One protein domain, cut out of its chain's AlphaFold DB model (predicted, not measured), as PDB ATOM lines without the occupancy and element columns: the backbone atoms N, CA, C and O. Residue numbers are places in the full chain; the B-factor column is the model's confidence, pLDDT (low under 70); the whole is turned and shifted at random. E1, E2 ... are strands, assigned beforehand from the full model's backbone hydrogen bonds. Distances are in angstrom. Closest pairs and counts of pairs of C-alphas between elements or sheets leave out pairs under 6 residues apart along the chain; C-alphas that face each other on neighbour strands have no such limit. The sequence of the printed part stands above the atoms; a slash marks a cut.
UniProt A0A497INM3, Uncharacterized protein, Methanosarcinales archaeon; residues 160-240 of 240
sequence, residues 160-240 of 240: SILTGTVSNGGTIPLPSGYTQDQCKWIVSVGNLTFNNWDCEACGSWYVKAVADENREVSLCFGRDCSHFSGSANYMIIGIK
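Overview. This is residues 160 to 240 of the 240 residues of an uncharacterized protein of Methanosarcinales archaeon (UniProt A0A497INM3). A long, twisted antiparallel sheet, order E1, E5, E2, has the short antiparallel hairpin E3 and E4 packed over part of one face. This all-strand rod spans 45 by 17 by 15 A and is only just compact, close to loose, with a radius of gyration of the C-alphas of 13.7 A. The printed part has 81 residues with five named strands, numbered along the chain.

Arrangement. Start at inner strand E5, residues 228 to 239. Beside edge strand E1, residues 160 to 167, N 162 and O 236 are 2.9 A apart; beside edge strand E2, residues 183 to 194, N 186 and O 235 are 2.9 A apart. In the hairpin E3, residues 207 to 211, and E4, residues 217 to 221, find N 210 and O 218, 2.9 A apart. The closest C-alphas of E2 and E3, Val 189 and Ala 209, are 5.1 A apart.

Along the chain. Find C-alpha 160 at (12.400, -32.952, 7.802), where E1 begins. E2 spans 31.1 A; E5 spans 32.6 A, to C-alpha 239 at (16.640, -37.881, 9.544).

Size, cuts and confidence. The printed part has no cut. Links E1 to E2 and E2 to E3 are long; residues 196 to 204 have pLDDT under 70.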
ATOM      1  N   SER A 160      12.763 -34.123   8.606       91.69
ATOM      2  CA  SER A 160      12.400 -32.952   7.802       91.69
ATOM      3  C   SER A 160      12.297 -33.306   6.326       91.69
ATOM      4  O   SER A 160      13.203 -33.924   5.769       91.69
ATOM      5  N   ILE A 161      11.194 -32.912   5.689       93.56
ATOM      6  CA  ILE A 161      10.929 -33.164   4.271       93.56
ATOM      7  C   ILE A 161      10.861 -31.822   3.552       93.56
ATOM      8  O   ILE A 161      10.017 -30.986   3.874       93.56
ATOM      9  N   LEU A 162      11.726 -31.631   2.560       96.06
ATOM     10  CA  LEU A 162      11.688 -30.483   1.664       96.06
ATOM     11  C   LEU A 162      11.392 -30.960   0.242       96.06
ATOM     12  O   LEU A 162      11.970 -31.937  -0.241       96.06
ATOM     13  N   THR A 163      10.487 -30.262  -0.432       97.19
ATOM     14  CA  THR A 163      10.166 -30.486  -1.839       97.19
ATOM     15  C   THR A 163      10.269 -29.176  -2.599       97.19
ATOM     16  O   THR A 163      10.123 -28.090  -2.036       97.19
ATOM     17  N   GLY A 164      10.531 -29.268  -3.894       97.25
ATOM     18  CA  GLY A 164      10.599 -28.091  -4.743       97.25
ATOM     19  C   GLY A 164      11.129 -28.413  -6.125       97.25
ATOM     20  O   GLY A 164      11.209 -29.575  -6.526       97.25
ATOM     21  N   THR A 165      11.504 -27.360  -6.841       97.19
ATOM     22  CA  THR A 165      12.168 -27.451  -8.136       97.19
ATOM     23  C   THR A 165      13.605 -26.964  -8.033       97.19
ATOM     24  O   THR A 165      13.930 -26.079  -7.241       97.19
ATOM     25  N   VAL A 166      14.479 -27.556  -8.836       96.75
ATOM     26  CA  VAL A 166      15.879 -27.154  -8.972       96.75
ATOM     27  C   VAL A 166      16.244 -27.157 -10.451       96.75
ATOM     28  O   VAL A 166      15.818 -28.038 -11.199       96.75
ATOM     29  N   SER A 167      16.968 -26.137 -10.899       95.75
ATOM     30  CA  SER A 167      17.418 -26.031 -12.291       95.75
ATOM     31  C   SER A 167      18.403 -27.149 -12.647       95.75
ATOM     32  O   SER A 167      19.061 -27.699 -11.764       95.75
ATOM     33  N   ASN A 168      18.545 -27.460 -13.939       93.38
ATOM     34  CA  ASN A 168      19.645 -28.309 -14.411       93.38
ATOM     35  C   ASN A 168      21.005 -27.732 -13.962       93.38
ATOM     36  O   ASN A 168      21.221 -26.527 -14.096       93.38
ATOM     37  N   GLY A 169      21.889 -28.571 -13.417       93.00
ATOM     38  CA  GLY A 169      23.158 -28.182 -12.785       93.00
ATOM     39  C   GLY A 169      23.016 -27.563 -11.387       93.00
ATOM     40  O   GLY A 169      23.991 -27.102 -10.805       93.00
ATOM     41  N   GLY A 170      21.802 -27.485 -10.836       95.56
ATOM     42  CA  GLY A 170      21.563 -26.942  -9.502       95.56
ATOM     43  C   GLY A 170      21.690 -27.996  -8.402       95.56
ATOM     44  O   GLY A 170      21.403 -29.174  -8.607       95.56
ATOM     45  N   THR A 171      22.058 -27.561  -7.198       97.69
ATOM     46  CA  THR A 171      22.132 -28.418  -6.007       97.69
ATOM     47  C   THR A 171      20.801 -28.428  -5.254       97.69
ATOM     48  O   THR A 171      20.278 -27.367  -4.909       97.69
ATOM     49  N   ILE A 172      20.256 -29.608  -4.944       98.00
ATOM     50  CA  ILE A 172      19.041 -29.735  -4.115       98.00
ATOM     51  C   ILE A 172      19.318 -29.146  -2.725       98.00
ATOM     52  O   ILE A 172      20.245 -29.626  -2.082       98.00
ATOM     53  N   PRO A 173      18.563 -28.163  -2.204       97.62
ATOM     54  CA  PRO A 173      18.826 -27.578  -0.885       97.62
ATOM     55  C   PRO A 173      18.637 -28.587   0.261       97.62
ATOM     56  O   PRO A 173      17.814 -29.495   0.170       97.62
ATOM     57  N   LEU A 174      19.383 -28.418   1.359       96.44
ATOM     58  CA  LEU A 174      19.191 -29.214   2.578       96.44
ATOM     59  C   LEU A 174      18.063 -28.625   3.432       96.44
ATOM     60  O   LEU A 174      17.962 -27.397   3.534       96.44
ATOM     61  N   PRO A 175      17.250 -29.463   4.099       94.31
ATOM     62  CA  PRO A 175      16.371 -28.988   5.154       94.31
ATOM     63  C   PRO A 175      17.167 -28.284   6.263       94.31
ATOM     64  O   PRO A 175      18.280 -28.691   6.603       94.31
ATOM     65  N   SER A 176      16.600 -27.216   6.835       92.25
ATOM     66  CA  SER A 176      17.288 -26.402   7.846       92.25
ATOM     67  C   SER A 176      17.774 -27.256   9.020       92.25
ATOM     68  O   SER A 176      17.006 -27.998   9.628       92.25
ATOM     69  N   GLY A 177      19.065 -27.153   9.332       91.56
ATOM     70  CA  GLY A 177      19.701 -27.886  10.421       91.56
ATOM     71  C   GLY A 177      20.148 -29.312  10.088       91.56
ATOM     72  O   GLY A 177      20.730 -29.935  10.972       91.56
ATOM     73  N   TYR A 178      19.922 -29.840   8.883       93.81
ATOM     74  CA  TYR A 178      20.370 -31.182   8.484       93.81
ATOM     75  C   TYR A 178      21.653 -31.119   7.649       93.81
ATOM     76  O   TYR A 178      21.841 -30.204   6.847       93.81
ATOM     77  N   THR A 179      22.541 -32.097   7.834       95.56
ATOM     78  CA  THR A 179      23.722 -32.287   6.978       95.56
ATOM     79  C   THR A 179      23.387 -33.180   5.782       95.56
ATOM     80  O   THR A 179      22.372 -33.873   5.767       95.56
ATOM     81  N   GLN A 180      24.249 -33.196   4.764       95.19
ATOM     82  CA  GLN A 180      24.052 -34.038   3.577       95.19
ATOM     83  C   GLN A 180      23.981 -35.534   3.909       95.19
ATOM     84  O   GLN A 180      23.129 -36.231   3.366       95.19
ATOM     85  N   ASP A 181      24.809 -36.006   4.841       95.62
ATOM     86  CA  ASP A 181      24.841 -37.416   5.255       95.62
ATOM     87  C   ASP A 181      23.563 -37.851   5.981       95.62
ATOM     88  O   ASP A 181      23.188 -39.024   5.945       95.62
ATOM     89  N   GLN A 182      22.864 -36.894   6.599       95.00
ATOM     90  CA  GLN A 182      21.566 -37.098   7.245       95.00
ATOM     91  C   GLN A 182      20.410 -37.128   6.242       95.00
ATOM     92  O   GLN A 182      19.274 -37.392   6.633       95.00
ATOM     93  N   CYS A 183      20.672 -36.851   4.964       95.81
ATOM     94  CA  CYS A 183      19.644 -36.703   3.952       95.81
ATOM     95  C   CYS A 183      19.680 -37.805   2.893       95.81
ATOM     96  O   CYS A 183      20.729 -38.285   2.459       95.81
ATOM     97  N   LYS A 184      18.488 -38.164   2.416       96.12
ATOM     98  CA  LYS A 184      18.275 -38.932   1.187       96.12
ATOM     99  C   LYS A 184      17.336 -38.158   0.280       96.12
ATOM    100  O   LYS A 184      16.410 -37.506   0.756       96.12
ATOM    101  N   TRP A 185      17.585 -38.216  -1.021       97.56
ATOM    102  CA  TRP A 185      16.811 -37.474  -2.008       97.56
ATOM    103  C   TRP A 185      16.419 -38.346  -3.187       97.56
ATOM    104  O   TRP A 185      17.077 -39.330  -3.524       97.56
ATOM    105  N   ILE A 186      15.338 -37.927  -3.828       96.88
ATOM    106  CA  ILE A 186      14.904 -38.402  -5.134       96.88
ATOM    107  C   ILE A 186      14.670 -37.196  -6.032       96.88
ATOM    108  O   ILE A 186      14.293 -36.116  -5.566       96.88
ATOM    109  N   VAL A 187      14.876 -37.396  -7.329       96.88
ATOM    110  CA  VAL A 187      14.604 -36.391  -8.354       96.88
ATOM    111  C   VAL A 187      13.760 -36.985  -9.464       96.88
ATOM    112  O   VAL A 187      13.864 -38.168  -9.787       96.88
ATOM    113  N   SER A 188      12.926 -36.150 -10.065       96.00
ATOM    114  CA  SER A 188      12.193 -36.471 -11.282       96.00
ATOM    115  C   SER A 188      12.267 -35.305 -12.255       96.00
ATOM    116  O   SER A 188      12.504 -34.158 -11.873       96.00
ATOM    117  N   VAL A 189      12.086 -35.597 -13.538       93.75
ATOM    118  CA  VAL A 189      12.066 -34.565 -14.577       93.75
ATOM    119  C   VAL A 189      10.884 -33.632 -14.307       93.75
ATOM    120  O   VAL A 189       9.751 -34.095 -14.199       93.75
ATOM    121  N   GLY A 190      11.146 -32.330 -14.176       92.25
ATOM    122  CA  GLY A 190      10.109 -31.305 -14.066       92.25
ATOM    123  C   GLY A 190       9.773 -30.738 -15.437       92.25
ATOM    124  O   GLY A 190       8.691 -30.967 -15.971       92.25
ATOM    125  N   ASN A 191      10.737 -30.047 -16.038       89.31
ATOM    126  CA  ASN A 191      10.686 -29.607 -17.425       89.31
ATOM    127  C   ASN A 191      12.032 -29.866 -18.103       89.31
ATOM    128  O   ASN A 191      13.081 -29.703 -17.484       89.31
ATOM    129  N   LEU A 192      11.987 -30.241 -19.380       86.00
ATOM    130  CA  LEU A 192      13.157 -30.439 -20.221       86.00
ATOM    131  C   LEU A 192      13.020 -29.576 -21.477       86.00
ATOM    132  O   LEU A 192      12.002 -29.645 -22.167       86.00
ATOM    133  N   THR A 193      14.061 -28.812 -21.786       84.19
ATOM    134  CA  THR A 193      14.194 -28.030 -23.015       84.19
ATOM    135  C   THR A 193      15.445 -28.473 -23.770       84.19
ATOM    136  O   THR A 193      16.522 -28.631 -23.189       84.19
ATOM    137  N   PHE A 194      15.283 -28.679 -25.077       77.62
ATOM    138  CA  PHE A 194      16.331 -29.105 -26.000       77.62
ATOM    139  C   PHE A 194      16.970 -27.871 -26.636       77.62
ATOM    140  O   PHE A 194      16.311 -27.158 -27.390       77.62
ATOM    141  N   ASN A 195      18.239 -27.614 -26.321       70.19
ATOM    142  CA  ASN A 195      18.914 -26.383 -26.746       70.19
ATOM    143  C   ASN A 195      19.705 -26.547 -28.056       70.19
ATOM    144  O   ASN A 195      20.034 -25.549 -28.688       70.19
ATOM    145  N   ASN A 196      19.997 -27.785 -28.469       64.81
ATOM    146  CA  ASN A 196      20.552 -28.130 -29.779       64.81
ATOM    147  C   ASN A 196      20.221 -29.602 -30.116       64.81
ATOM    148  O   ASN A 196      20.083 -30.416 -29.204       64.81
ATOM    149  N   TRP A 197      20.068 -29.943 -31.399       60.66
ATOM    150  CA  TRP A 197      19.677 -31.292 -31.859       60.66
ATOM    151  C   TRP A 197      20.854 -32.272 -32.003       60.66
ATOM    152  O   TRP A 197      20.626 -33.463 -32.215       60.66
ATOM    153  N   ASP A 198      22.094 -31.809 -31.846       60.34
ATOM    154  CA  ASP A 198      23.297 -32.623 -32.057       60.34
ATOM    155  C   ASP A 198      23.650 -33.460 -30.823       60.34
ATOM    156  O   ASP A 198      24.695 -33.285 -30.199       60.34
ATOM    157  N   CYS A 199      22.775 -34.389 -30.441       61.66
ATOM    158  CA  CYS A 199      23.129 -35.382 -29.436       61.66
ATOM    159  C   CYS A 199      23.726 -36.627 -30.119       61.66
ATOM    160  O   CYS A 199      23.082 -37.654 -30.327       61.66
ATOM    161  N   GLU A 200      25.001 -36.518 -30.508       57.88
ATOM    162  CA  GLU A 200      25.737 -37.549 -31.264       57.88
ATOM    163  C   GLU A 200      25.900 -38.880 -30.493       57.88
ATOM    164  O   GLU A 200      26.142 -39.929 -31.091       57.88
ATOM    165  N   ALA A 201      25.718 -38.868 -29.166       59.00
ATOM    166  CA  ALA A 201      25.897 -40.021 -28.275       59.00
ATOM    167  C   ALA A 201      24.582 -40.641 -27.746       59.00
ATOM    168  O   ALA A 201      24.611 -41.523 -26.879       59.00
ATOM    169  N   CYS A 202      23.416 -40.212 -28.242       58.94
ATOM    170  CA  CYS A 202      22.102 -40.648 -27.758       58.94
ATOM    171  C   CYS A 202      21.692 -42.047 -28.254       58.94
ATOM    172  O   CYS A 202      20.668 -42.225 -28.906       58.94
ATOM    173  N   GLY A 203      22.440 -43.091 -27.899       60.50
ATOM    174  CA  GLY A 203      22.067 -44.486 -28.174       60.50
ATOM    175  C   GLY A 203      20.869 -45.014 -27.356       60.50
ATOM    176  O   GLY A 203      20.689 -46.224 -27.248       60.50
ATOM    177  N   SER A 204      20.087 -44.157 -26.688       62.16
ATOM    178  CA  SER A 204      18.958 -44.544 -25.820       62.16
ATOM    179  C   SER A 204      17.876 -43.455 -25.760       62.16
ATOM    180  O   SER A 204      18.195 -42.295 -25.526       62.16
ATOM    181  N   TRP A 205      16.603 -43.844 -25.912       72.62
ATOM    182  CA  TRP A 205      15.440 -42.952 -26.097       72.62
ATOM    183  C   TRP A 205      14.618 -42.716 -24.819       72.62
ATOM    184  O   TRP A 205      13.413 -42.960 -24.794       72.62
ATOM    185  N   TYR A 206      15.248 -42.291 -23.727       82.00
ATOM    186  CA  TYR A 206      14.514 -41.954 -22.502       82.00
ATOM    187  C   TYR A 206      15.092 -40.712 -21.831       82.00
ATOM    188  O   TYR A 206      16.299 -40.473 -21.874       82.00
ATOM    189  N   VAL A 207      14.224 -39.935 -21.187       84.88
ATOM    190  CA  VAL A 207      14.611 -38.777 -20.377       84.88
ATOM    191  C   VAL A 207      14.722 -39.206 -18.922       84.88
ATOM    192  O   VAL A 207      13.885 -39.967 -18.433       84.88
ATOM    193  N   LYS A 208      15.726 -38.698 -18.210       89.81
ATOM    194  CA  LYS A 208      15.825 -38.839 -16.754       89.81
ATOM    195  C   LYS A 208      16.341 -37.562 -16.100       89.81
ATOM    196  O   LYS A 208      17.063 -36.786 -16.718       89.81
ATOM    197  N   ALA A 209      16.002 -37.402 -14.827       93.75
ATOM    198  CA  ALA A 209      16.726 -36.543 -13.905       93.75
ATOM    199  C   ALA A 209      17.554 -37.455 -13.000       93.75
ATOM    200  O   ALA A 209      17.051 -38.476 -12.528       93.75
ATOM    201  N   VAL A 210      18.815 -37.112 -12.782       93.31
ATOM    202  CA  VAL A 210      19.683 -37.778 -11.808       93.31
ATOM    203  C   VAL A 210      20.282 -36.731 -10.891       93.31
ATOM    204  O   VAL A 210      20.431 -35.581 -11.290       93.31
ATOM    205  N   ALA A 211      20.599 -37.126  -9.666       95.25
ATOM    206  CA  ALA A 211      21.375 -36.316  -8.744       95.25
ATOM    207  C   ALA A 211      22.598 -37.125  -8.317       95.25
ATOM    208  O   ALA A 211      22.469 -38.327  -8.067       95.25
ATOM    209  N   ASP A 212      23.760 -36.487  -8.275       94.62
ATOM    210  CA  ASP A 212      25.000 -37.121  -7.829       94.62
ATOM    211  C   ASP A 212      25.091 -37.186  -6.292       94.62
ATOM    212  O   ASP A 212      24.146 -36.833  -5.584       94.62
ATOM    213  N   GLU A 213      26.232 -37.638  -5.763       94.81
ATOM    214  CA  GLU A 213      26.488 -37.705  -4.317       94.81
ATOM    215  C   GLU A 213      26.519 -36.333  -3.625       94.81
ATOM    216  O   GLU A 213      26.282 -36.260  -2.421       94.81
ATOM    217  N   ASN A 214      26.731 -35.253  -4.383       95.19
ATOM    218  CA  ASN A 214      26.755 -33.867  -3.920       95.19
ATOM    219  C   ASN A 214      25.401 -33.159  -4.079       95.19
ATOM    220  O   ASN A 214      25.309 -31.957  -3.820       95.19
ATOM    221  N   ARG A 215      24.342 -33.904  -4.440       96.12
ATOM    222  CA  ARG A 215      22.979 -33.413  -4.712       96.12
ATOM    223  C   ARG A 215      22.871 -32.527  -5.954       96.12
ATOM    224  O   ARG A 215      21.855 -31.842  -6.109       96.12
ATOM    225  N   GLU A 216      23.881 -32.499  -6.816       96.12
ATOM    226  CA  GLU A 216      23.823 -31.746  -8.064       96.12
ATOM    227  C   GLU A 216      22.959 -32.491  -9.077       96.12
ATOM    228  O   GLU A 216      23.160 -33.676  -9.349       96.12
ATOM    229  N   VAL A 217      21.962 -31.796  -9.616       96.31
ATOM    230  CA  VAL A 217      20.986 -32.371 -10.536       96.31
ATOM    231  C   VAL A 217      21.451 -32.244 -11.976       96.31
ATOM    232  O   VAL A 217      21.767 -31.158 -12.441       96.31
ATOM    233  N   SER A 218      21.374 -33.346 -12.717       93.44
ATOM    234  CA  SER A 218      21.564 -33.390 -14.164       93.44
ATOM    235  C   SER A 218      20.315 -33.923 -14.865       93.44
ATOM    236  O   SER A 218      19.802 -35.000 -14.541       93.44
ATOM    237  N   LEU A 219      19.829 -33.173 -15.849       91.81
ATOM    238  CA  LEU A 219      18.812 -33.604 -16.801       91.81
ATOM    239  C   LEU A 219      19.494 -34.243 -18.007       91.81
ATOM    240  O   LEU A 219      20.385 -33.647 -18.609       91.81
ATOM    241  N   CYS A 220      19.068 -35.452 -18.363       86.56
ATOM    242  CA  CYS A 220      19.746 -36.252 -19.374       86.56
ATOM    243  C   CYS A 220      18.766 -36.883 -20.362       86.56
ATOM    244  O   CYS A 220      17.665 -37.301 -19.989       86.56
ATOM    245  N   PHE A 221      19.228 -37.058 -21.598       81.38
ATOM    246  CA  PHE A 221      18.628 -37.936 -22.594       81.38
ATOM    247  C   PHE A 221      19.542 -39.148 -22.793       81.38
ATOM    248  O   PHE A 221      20.676 -39.045 -23.265       81.38
ATOM    249  N   GLY A 222      19.092 -40.321 -22.353       78.75
ATOM    250  CA  GLY A 222      19.936 -41.509 -22.293       78.75
ATOM    251  C   GLY A 222      21.140 -41.321 -21.356       78.75
ATOM    252  O   GLY A 222      20.987 -41.275 -20.131       78.75
ATOM    253  N   ARG A 223      22.351 -41.275 -21.926       80.56
ATOM    254  CA  ARG A 223      23.616 -41.058 -21.192       80.56
ATOM    255  C   ARG A 223      24.157 -39.633 -21.307       80.56
ATOM    256  O   ARG A 223      25.083 -39.305 -20.578       80.56
ATOM    257  N   ASP A 224      23.605 -38.822 -22.204       80.94
ATOM    258  CA  ASP A 224      24.057 -37.454 -22.414       80.94
ATOM    259  C   ASP A 224      23.294 -36.506 -21.484       80.94
ATOM    260  O   ASP A 224      22.064 -36.529 -21.446       80.94
ATOM    261  N   CYS A 225      24.026 -35.689 -20.732       84.06
ATOM    262  CA  CYS A 225      23.490 -34.673 -19.825       84.06
ATOM    263  C   CYS A 225      23.983 -33.256 -20.185       84.06
ATOM    264  O   CYS A 225      23.733 -32.309 -19.446       84.06
ATOM    265  N   SER A 226      24.705 -33.101 -21.303       77.19
ATOM    266  CA  SER A 226      25.468 -31.888 -21.633       77.19
ATOM    267  C   SER A 226      24.721 -30.867 -22.502       77.19
ATOM    268  O   SER A 226      25.140 -29.716 -22.589       77.19
ATOM    269  N   HIS A 227      23.578 -31.244 -23.086       72.19
ATOM    270  CA  HIS A 227      22.859 -30.431 -24.081       72.19
ATOM    271  C   HIS A 227      21.441 -29.997 -23.661       72.19
ATOM    272  O   HIS A 227      20.659 -29.515 -24.487       72.19
ATOM    273  N   PHE A 228      21.090 -30.146 -22.380       77.81
ATOM    274  CA  PHE A 228      19.726 -29.934 -21.886       77.81
ATOM    275  C   PHE A 228      19.632 -28.772 -20.900       77.81
ATOM    276  O   PHE A 228      20.548 -28.496 -20.127       77.81
ATOM    277  N   SER A 229      18.483 -28.102 -20.895       85.38
ATOM    278  CA  SER A 229      18.113 -27.144 -19.850       85.38
ATOM    279  C   SER A 229      16.712 -27.435 -19.323       85.38
ATOM    280  O   SER A 229      16.005 -28.290 -19.854       85.38
ATOM    281  N   GLY A 230      16.324 -26.766 -18.240       90.12
ATOM    282  CA  GLY A 230      15.042 -26.980 -17.575       90.12
ATOM    283  C   GLY A 230      15.213 -27.173 -16.073       90.12
ATOM    284  O   GLY A 230      16.169 -26.666 -15.479       90.12
ATOM    285  N   SER A 231      14.286 -27.901 -15.459       94.56
ATOM    286  CA  SER A 231      14.251 -28.129 -14.014       94.56
ATOM    287  C   SER A 231      13.863 -29.564 -13.655       94.56
ATOM    288  O   SER A 231      13.138 -30.239 -14.388       94.56
ATOM    289  N   ALA A 232      14.326 -30.028 -12.499       96.81
ATOM    290  CA  ALA A 232      13.859 -31.246 -11.854       96.81
ATOM    291  C   ALA A 232      12.971 -30.904 -10.657       96.81
ATOM    292  O   ALA A 232      13.210 -29.915  -9.962       96.81
ATOM    293  N   ASN A 233      11.985 -31.756 -10.389       97.75
ATOM    294  CA  ASN A 233      11.328 -31.789  -9.090       97.75
ATOM    295  C   ASN A 233      12.178 -32.636  -8.141       97.75
ATOM    296  O   ASN A 233      12.708 -33.672  -8.552       97.75
ATOM    297  N   TYR A 234      12.276 -32.239  -6.877       97.69
ATOM    298  CA  TYR A 234      12.964 -33.020  -5.855       97.69
ATOM    299  C   TYR A 234      12.092 -33.243  -4.619       97.69
ATOM    300  O   TYR A 234      11.215 -32.442  -4.289       97.69
ATOM    301  N   MET A 235      12.392 -34.331  -3.915       97.81
ATOM    302  CA  MET A 235      12.016 -34.558  -2.523       97.81
ATOM    303  C   MET A 235      13.279 -34.979  -1.778       97.81
ATOM    304  O   MET A 235      13.929 -35.947  -2.174       97.81
ATOM    305  N   ILE A 236      13.626 -34.254  -0.719       97.31
ATOM    306  CA  ILE A 236      14.742 -34.574   0.171       97.31
ATOM    307  C   ILE A 236      14.214 -34.763   1.591       97.31
ATOM    308  O   ILE A 236      13.423 -33.959   2.083       97.31
ATOM    309  N   ILE A 237      14.636 -35.852   2.223       95.50
ATOM    310  CA  ILE A 237      14.239 -36.253   3.571       95.50
ATOM    311  C   ILE A 237      15.500 -36.286   4.425       95.50
ATOM    312  O   ILE A 237      16.423 -37.041   4.120       95.50
ATOM    313  N   GLY A 238      15.545 -35.459   5.466       94.19
ATOM    314  CA  GLY A 238      16.557 -35.494   6.517       94.19
ATOM    315  C   GLY A 238      16.065 -36.279   7.727       94.19
ATOM    316  O   GLY A 238      14.907 -36.115   8.109       94.19
ATOM    317  N   ILE A 239      16.925 -37.112   8.321       91.12
ATOM    318  CA  ILE A 239      16.640 -37.881   9.544       91.12
ATOM    319  C   ILE A 239      17.791 -37.691  10.551       91.12
ATOM    320  O   ILE A 239      18.958 -37.763  10.159       91.12
ATOM    321  N   LYS A 240      17.466 -37.439  11.827       85.75
ATOM    322  CA  LYS A 240      18.410 -37.252  12.945       85.75
ATOM    323  C   LYS A 240      18.161 -38.194  14.109       85.75
ATOM    324  O   LYS A 240      16.982 -38.346  14.494       85.75
TER     325      LYS A 240